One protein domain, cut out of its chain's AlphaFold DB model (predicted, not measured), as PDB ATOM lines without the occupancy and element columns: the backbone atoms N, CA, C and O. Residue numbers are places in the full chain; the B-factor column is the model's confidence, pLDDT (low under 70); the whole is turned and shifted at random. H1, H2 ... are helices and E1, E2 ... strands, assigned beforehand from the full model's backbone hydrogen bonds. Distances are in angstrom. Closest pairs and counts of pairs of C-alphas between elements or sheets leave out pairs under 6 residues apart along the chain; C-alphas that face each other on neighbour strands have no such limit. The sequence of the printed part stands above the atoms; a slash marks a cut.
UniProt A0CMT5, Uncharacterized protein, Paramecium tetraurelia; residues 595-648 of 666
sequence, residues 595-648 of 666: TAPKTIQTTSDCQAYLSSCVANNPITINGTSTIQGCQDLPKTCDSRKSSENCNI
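This is residues 595 to 648 of the 666 residues of an uncharacterized protein of Paramecium tetraurelia (UniProt A0CMT5). Two short paired strands, E1 and E4, make a small core, with helices H1 and H2 near E1 and the hairpin E2 and E3 reaching out to one end. The printed part has 54 residues, under half in named elements, in the order H1, E1, E2, E3, E4, H2; both two-strand sheets are antiparallel and the class is mixed. It is compact, radius of gyration of the C-alphas 10.4 A, spanning 31 by 25 by 15 A.

Find C-alpha 603 at (-15.853, 34.746, -36.018); H1 runs 9.6 A to residue 609. Next come E1, 613 to 615, E2, 619 to 621, E3, 624 to 626, and E4, 630 to 632. H2, 643 to 646, ends at (-16.516, 29.075, -44.553).

Look at N 614 and O 631, 2.9 A apart, between E1 and E4, and at N 619 and O 626, 2.8 A, in the hairpin E2 and E3. The closest C-alphas of H1 and E1, Thr 603 and Ala 615, are 4.5 A apart; those of E1 and H2, Val 614 and Asn 645, 5.7 A. In H1 every O i to N i+4 pair is within hydrogen-bond range; H2 is too short for one.

The printed part has no cut, no link is long, and no printed residue is under 70.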
ATOM      1  N   THR A 595     -25.951  30.752 -27.564       93.38
ATOM      2  CA  THR A 595     -26.253  31.697 -26.474       93.38
ATOM      3  C   THR A 595     -25.454  33.000 -26.567       93.38
ATOM      4  O   THR A 595     -25.499  33.826 -25.653       93.38
ATOM      5  N   ALA A 596     -24.666  33.183 -27.629       92.44
ATOM      6  CA  ALA A 596     -23.892  34.398 -27.848       92.44
ATOM      7  C   ALA A 596     -24.801  35.613 -28.141       92.44
ATOM      8  O   ALA A 596     -25.804  35.466 -28.847       92.44
ATOM      9  N   PRO A 597     -24.450  36.825 -27.660       90.69
ATOM     10  CA  PRO A 597     -25.192  38.043 -27.976       90.69
ATOM     11  C   PRO A 597     -25.368  38.246 -29.486       90.69
ATOM     12  O   PRO A 597     -24.414  38.131 -30.254       90.69
ATOM     13  N   LYS A 598     -26.577  38.627 -29.917       89.06
ATOM     14  CA  LYS A 598     -26.894  38.889 -31.337       89.06
ATOM     15  C   LYS A 598     -26.122  40.069 -31.941       89.06
ATOM     16  O   LYS A 598     -26.122  40.232 -33.155       89.06
ATOM     17  N   THR A 599     -25.480  40.883 -31.105       90.19
ATOM     18  CA  THR A 599     -24.602  41.985 -31.513       90.19
ATOM     19  C   THR A 599     -23.262  41.507 -32.069       90.19
ATOM     20  O   THR A 599     -22.584  42.281 -32.736       90.19
ATOM     21  N   ILE A 600     -22.873  40.253 -31.819       92.06
ATOM     22  CA  ILE A 600     -21.642  39.670 -32.352       92.06
ATOM     23  C   ILE A 600     -21.827  39.337 -33.837       92.06
ATOM     24  O   ILE A 600     -22.796  38.671 -34.201       92.06
ATOM     25  N   GLN A 601     -20.892  39.781 -34.684       92.31
ATOM     26  CA  GLN A 601     -20.967  39.609 -36.143       92.31
ATOM     27  C   GLN A 601     -19.762  38.881 -36.755       92.31
ATOM     28  O   GLN A 601     -19.862  38.404 -37.884       92.31
ATOM     29  N   THR A 602     -18.637  38.781 -36.039       93.00
ATOM     30  CA  THR A 602     -17.388  38.204 -36.562       93.00
ATOM     31  C   THR A 602     -17.055  36.871 -35.903       93.00
ATOM     32  O   THR A 602     -17.430  36.603 -34.757       93.00
ATOM     33  N   THR A 603     -16.308  36.016 -36.606       93.38
ATOM     34  CA  THR A 603     -15.853  34.746 -36.018       93.38
ATOM     35  C   THR A 603     -14.842  34.961 -34.894       93.38
ATOM     36  O   THR A 603     -14.857  34.198 -33.928       93.38
ATOM     37  N   SER A 604     -14.013  36.005 -34.968       93.31
ATOM     38  CA  SER A 604     -13.075  36.359 -33.894       93.31
ATOM     39  C   SER A 604     -13.811  36.642 -32.581       93.31
ATOM     40  O   SER A 604     -13.483  36.074 -31.538       93.31
ATOM     41  N   ASP A 605     -14.868  37.451 -32.635       94.38
ATOM     42  CA  ASP A 605     -15.687  37.773 -31.464       94.38
ATOM     43  C   ASP A 605     -16.440  36.539 -30.939       94.38
ATOM     44  O   ASP A 605     -16.550  36.331 -29.728       94.38
ATOM     45  N   CYS A 606     -16.910  35.664 -31.836       94.06
ATOM     46  CA  CYS A 606     -17.504  34.386 -31.446       94.06
ATOM     47  C   CYS A 606     -16.511  33.472 -30.723       94.06
ATOM     48  O   CYS A 606     -16.880  32.829 -29.743       94.06
ATOM     49  N   GLN A 607     -15.254  33.430 -31.167       93.38
ATOM     50  CA  GLN A 607     -14.196  32.660 -30.514       93.38
ATOM     51  C   GLN A 607     -13.807  33.253 -29.156       93.38
ATOM     52  O   GLN A 607     -13.528  32.496 -28.225       93.38
ATOM     53  N   ALA A 608     -13.847  34.580 -29.012       93.88
ATOM     54  CA  ALA A 608     -13.693  35.244 -27.719       93.88
ATOM     55  C   ALA A 608     -14.852  34.906 -26.762       93.88
ATOM     56  O   ALA A 608     -14.639  34.742 -25.559       93.88
ATOM     57  N   TYR A 609     -16.075  34.747 -27.282       92.50
ATOM     58  CA  TYR A 609     -17.223  34.304 -26.492       92.50
ATOM     59  C   TYR A 609     -17.094  32.840 -26.040       92.50
ATOM     60  O   TYR A 609     -17.249  32.551 -24.848       92.50
ATOM     61  N   LEU A 610     -16.819  31.924 -26.971       93.12
ATOM     62  CA  LEU A 610     -16.507  30.517 -26.719       93.12
ATOM     63  C   LEU A 610     -15.653  29.989 -27.888       93.12
ATOM     64  O   LEU A 610     -16.053  30.059 -29.047       93.12
ATOM     65  N   SER A 611     -14.470  29.445 -27.592       91.62
ATOM     66  CA  SER A 611     -13.414  29.178 -28.587       91.62
ATOM     67  C   SER A 611     -13.814  28.234 -29.729       91.62
ATOM     68  O   SER A 611     -13.255  28.300 -30.826       91.62
ATOM     69  N   SER A 612     -14.806  27.370 -29.503       91.19
ATOM     70  CA  SER A 612     -15.375  26.464 -30.504       91.19
ATOM     71  C   SER A 612     -16.423  27.116 -31.411       91.19
ATOM     72  O   SER A 612     -16.940  26.451 -32.307       91.19
ATOM     73  N   CYS A 613     -16.730  28.398 -31.264       94.06
ATOM     74  CA  CYS A 613     -17.768  29.042 -32.060       94.06
ATOM     75  C   CYS A 613     -17.233  29.686 -33.331       94.06
ATOM     76  O   CYS A 613     -16.035  29.936 -33.480       94.06
ATOM     77  N   VAL A 614     -18.157  29.934 -34.253       93.94
ATOM     78  CA  VAL A 614     -17.977  30.753 -35.451       93.94
ATOM     79  C   VAL A 614     -19.185  31.666 -35.630       93.94
ATOM     80  O   VAL A 614     -20.245  31.431 -35.044       93.94
ATOM     81  N   ALA A 615     -19.027  32.698 -36.452       94.31
ATOM     82  CA  ALA A 615     -20.114  33.585 -36.831       94.31
ATOM     83  C   ALA A 615     -21.297  32.819 -37.451       94.31
ATOM     84  O   ALA A 615     -21.127  31.855 -38.219       94.31
ATOM     85  N   ASN A 616     -22.510  33.277 -37.139       92.88
ATOM     86  CA  ASN A 616     -23.723  32.773 -37.770       92.88
ATOM     87  C   ASN A 616     -23.718  32.955 -39.292       92.88
ATOM     88  O   ASN A 616     -22.981  33.761 -39.862       92.88
ATOM     89  N   ASN A 617     -24.558  32.173 -39.969       90.19
ATOM     90  CA  ASN A 617     -24.860  32.439 -41.368       90.19
ATOM     91  C   ASN A 617     -25.662  33.747 -41.486       90.19
ATOM     92  O   ASN A 617     -26.449  34.045 -40.583       90.19
ATOM     93  N   PRO A 618     -25.498  34.517 -42.577       89.00
ATOM     94  CA  PRO A 618     -26.189  35.787 -42.730       89.00
ATOM     95  C   PRO A 618     -27.703  35.569 -42.822       89.00
ATOM     96  O   PRO A 618     -28.164  34.635 -43.484       89.00
ATOM     97  N   ILE A 619     -28.469  36.442 -42.176       86.50
ATOM     98  CA  ILE A 619     -29.929  36.523 -42.271       86.50
ATOM     99  C   ILE A 619     -30.332  37.860 -42.893       86.50
ATOM    100  O   ILE A 619     -29.646  38.868 -42.726       86.50
ATOM    101  N   THR A 620     -31.452  37.884 -43.614       87.06
ATOM    102  CA  THR A 620     -31.984  39.119 -44.199       87.06
ATOM    103  C   THR A 620     -32.934  39.790 -43.214       87.06
ATOM    104  O   THR A 620     -33.989  39.244 -42.900       87.06
ATOM    105  N   ILE A 621     -32.583  40.990 -42.753       81.12
ATOM    106  CA  ILE A 621     -33.442  41.840 -41.920       81.12
ATOM    107  C   ILE A 621     -33.668  43.135 -42.692       81.12
ATOM    108  O   ILE A 621     -32.708  43.792 -43.086       81.12
ATOM    109  N   ASN A 622     -34.929  43.491 -42.951       83.94
ATOM    110  CA  ASN A 622     -35.302  44.704 -43.694       83.94
ATOM    111  C   ASN A 622     -34.571  44.852 -45.049       83.94
ATOM    112  O   ASN A 622     -34.157  45.941 -45.431       83.94
ATOM    113  N   GLY A 623     -34.361  43.739 -45.761       83.94
ATOM    114  CA  GLY A 623     -33.671  43.717 -47.058       83.94
ATOM    115  C   GLY A 623     -32.138  43.760 -46.988       83.94
ATOM    116  O   GLY A 623     -31.492  43.650 -48.024       83.94
ATOM    117  N   THR A 624     -31.538  43.864 -45.798       85.69
ATOM    118  CA  THR A 624     -30.076  43.842 -45.613       85.69
ATOM    119  C   THR A 624     -29.612  42.494 -45.065       85.69
ATOM    120  O   THR A 624     -30.171  41.983 -44.096       85.69
ATOM    121  N   SER A 625     -28.585  41.910 -45.688       85.81
ATOM    122  CA  SER A 625     -27.930  40.688 -45.204       85.81
ATOM    123  C   SER A 625     -26.997  41.029 -44.041       85.81
ATOM    124  O   SER A 625     -26.062  41.808 -44.213       85.81
ATOM    125  N   THR A 626     -27.252  40.478 -42.855       89.31
ATOM    126  CA  THR A 626     -26.453  40.722 -41.646       89.31
ATOM    127  C   THR A 626     -26.186  39.426 -40.884       89.31
ATOM    128  O   THR A 626     -26.984  38.492 -40.922       89.31
ATOM    129  N   ILE A 627     -25.053  39.355 -40.190       90.81
ATOM    130  CA  ILE A 627     -24.727  38.260 -39.275       90.81
ATOM    131  C   ILE A 627     -25.143  38.688 -37.869       90.81
ATOM    132  O   ILE A 627     -24.847  39.804 -37.451       90.81
ATOM    133  N   GLN A 628     -25.822  37.805 -37.138       91.06
ATOM    134  CA  GLN A 628     -26.217  38.056 -35.752       91.06
ATOM    135  C   GLN A 628     -25.959  36.829 -34.883       91.06
ATOM    136  O   GLN A 628     -26.632  35.809 -35.035       91.06
ATOM    137  N   GLY A 629     -25.019  36.938 -33.946       92.00
ATOM    138  CA  GLY A 629     -24.665  35.889 -32.992       92.00
ATOM    139  C   GLY A 629     -23.745  34.808 -33.563       92.00
ATOM    140  O   GLY A 629     -23.166  34.941 -34.645       92.00
ATOM    141  N   CYS A 630     -23.623  33.716 -32.812       94.81
ATOM    142  CA  CYS A 630     -22.678  32.638 -33.084       94.81
ATOM    143  C   CYS A 630     -23.373  31.277 -33.213       94.81
ATOM    144  O   CYS A 630     -24.482  31.067 -32.719       94.81
ATOM    145  N   GLN A 631     -22.674  30.336 -33.843       92.94
ATOM    146  CA  GLN A 631     -23.050  28.927 -33.961       92.94
ATOM    147  C   GLN A 631     -21.820  28.034 -33.820       92.94
ATOM    148  O   GLN A 631     -20.676  28.490 -33.929       92.94
ATOM    149  N   ASP A 632     -22.062  26.745 -33.600       92.94
ATOM    150  CA  ASP A 632     -21.039  25.726 -33.793       92.94
ATOM    151  C   ASP A 632     -20.621  25.678 -35.266       92.94
ATOM    152  O   ASP A 632     -21.416  25.958 -36.165       92.94
ATOM    153  N   LEU A 633     -19.367  25.296 -35.527       91.81
ATOM    154  CA  LEU A 633     -18.878  25.152 -36.897       91.81
ATOM    155  C   LEU A 633     -19.747  24.128 -37.654       91.81
ATOM    156  O   LEU A 633     -19.808  22.968 -37.236       91.81
ATOM    157  N   PRO A 634     -20.393  24.501 -38.774       90.88
ATOM    158  CA  PRO A 634     -21.219  23.557 -39.508       90.88
ATOM    159  C   PRO A 634     -20.405  22.372 -40.045       90.88
ATOM    160  O   PRO A 634     -19.307  22.537 -40.596       90.88
ATOM    161  N   LYS A 635     -20.969  21.163 -39.904       90.06
ATOM    162  CA  LYS A 635     -20.323  19.889 -40.276       90.06
ATOM    163  C   LYS A 635     -20.098  19.724 -41.782       90.06
ATOM    164  O   LYS A 635     -19.228  18.954 -42.176       90.06
ATOM    165  N   THR A 636     -20.853  20.436 -42.619       89.31
ATOM    166  CA  THR A 636     -20.745  20.382 -44.086       89.31
ATOM    167  C   THR A 636     -20.431  21.758 -44.662       89.31
ATOM    168  O   THR A 636     -20.848  22.773 -44.102       89.31
ATOM    169  N   CYS A 637     -19.722  21.802 -45.795       87.00
ATOM    170  CA  CYS A 637     -19.408  23.060 -46.478       87.00
ATOM    171  C   CYS A 637     -20.665  23.794 -46.964       87.00
ATOM    172  O   CYS A 637     -20.735  25.010 -46.834       87.00
ATOM    173  N   ASP A 638     -21.692  23.067 -47.414       86.94
ATOM    174  CA  ASP A 638     -22.959  23.655 -47.885       86.94
ATOM    175  C   ASP A 638     -23.712  24.420 -46.786       86.94
ATOM    176  O   ASP A 638     -24.493  25.336 -47.052       86.94
ATOM    177  N   SER A 639     -23.460  24.065 -45.524       86.81
ATOM    178  CA  SER A 639     -24.053  24.729 -44.364       86.81
ATOM    179  C   SER A 639     -23.285  25.988 -43.937       86.81
ATOM    180  O   SER A 639     -23.730  26.679 -43.022       86.81
ATOM    181  N   ARG A 640     -22.147  26.305 -44.571       89.56
ATOM    182  CA  ARG A 640     -21.301  27.473 -44.275       89.56
ATOM    183  C   ARG A 640     -21.548  28.579 -45.299       89.56
ATOM    184  O   ARG A 640     -20.942  28.608 -46.365       89.56
ATOM    185  N   LYS A 641     -22.469  29.488 -44.979       86.81
ATOM    186  CA  LYS A 641     -22.984  30.527 -45.890       86.81
ATOM    187  C   LYS A 641     -22.377  31.912 -45.646       86.81
ATOM    188  O   LYS A 641     -22.945  32.905 -46.089       86.81
ATOM    189  N   SER A 642     -21.257  31.996 -44.930       85.00
ATOM    190  CA  SER A 642     -20.536  33.250 -44.681       85.00
ATOM    191  C   SER A 642     -19.037  33.083 -44.906       85.00
ATOM    192  O   SER A 642     -18.476  32.055 -44.526       85.00
ATOM    193  N   SER A 643     -18.361  34.115 -45.420       83.75
ATOM    194  CA  SER A 643     -16.893  34.178 -45.432       83.75
ATOM    195  C   SER A 643     -16.298  34.071 -44.025       83.75
ATOM    196  O   SER A 643     -15.218  33.509 -43.868       83.75
ATOM    197  N   GLU A 644     -17.031  34.521 -43.002       88.69
ATOM    198  CA  GLU A 644     -16.618  34.445 -41.597       88.69
ATOM    199  C   GLU A 644     -16.516  33.005 -41.079       88.69
ATOM    200  O   GLU A 644     -15.717  32.730 -40.187       88.69
ATOM    201  N   ASN A 645     -17.309  32.067 -41.609       88.25
ATOM    202  CA  ASN A 645     -17.326  30.679 -41.133       88.25
ATOM    203  C   ASN A 645     -16.863  29.647 -42.174       88.25
ATOM    204  O   ASN A 645     -16.498  28.535 -41.794       88.25
ATOM    205  N   CYS A 646     -16.835  29.998 -43.466       87.44
ATOM    206  CA  CYS A 646     -16.516  29.075 -44.553       87.44
ATOM    207  C   CYS A 646     -15.068  28.585 -44.479       87.44
ATOM    208  O   CYS A 646     -14.842  27.380 -44.362       87.44
ATOM    209  N   ASN A 647     -14.114  29.515 -44.429       87.62
ATOM    210  CA  ASN A 647     -12.680  29.223 -44.505       87.62
ATOM    211  C   ASN A 647     -12.070  28.738 -43.170       87.62
ATOM    212  O   ASN A 647     -10.851  28.658 -43.041       87.62
ATOM    213  N   ILE A 648     -12.895  28.436 -42.157       87.44
ATOM    214  CA  ILE A 648     -12.432  27.946 -40.852       87.44
ATOM    215  C   ILE A 648     -12.119  26.446 -40.934       87.44
ATOM    216  O   ILE A 648     -13.000  25.621 -41.197       87.44
TER     217      ILE A 648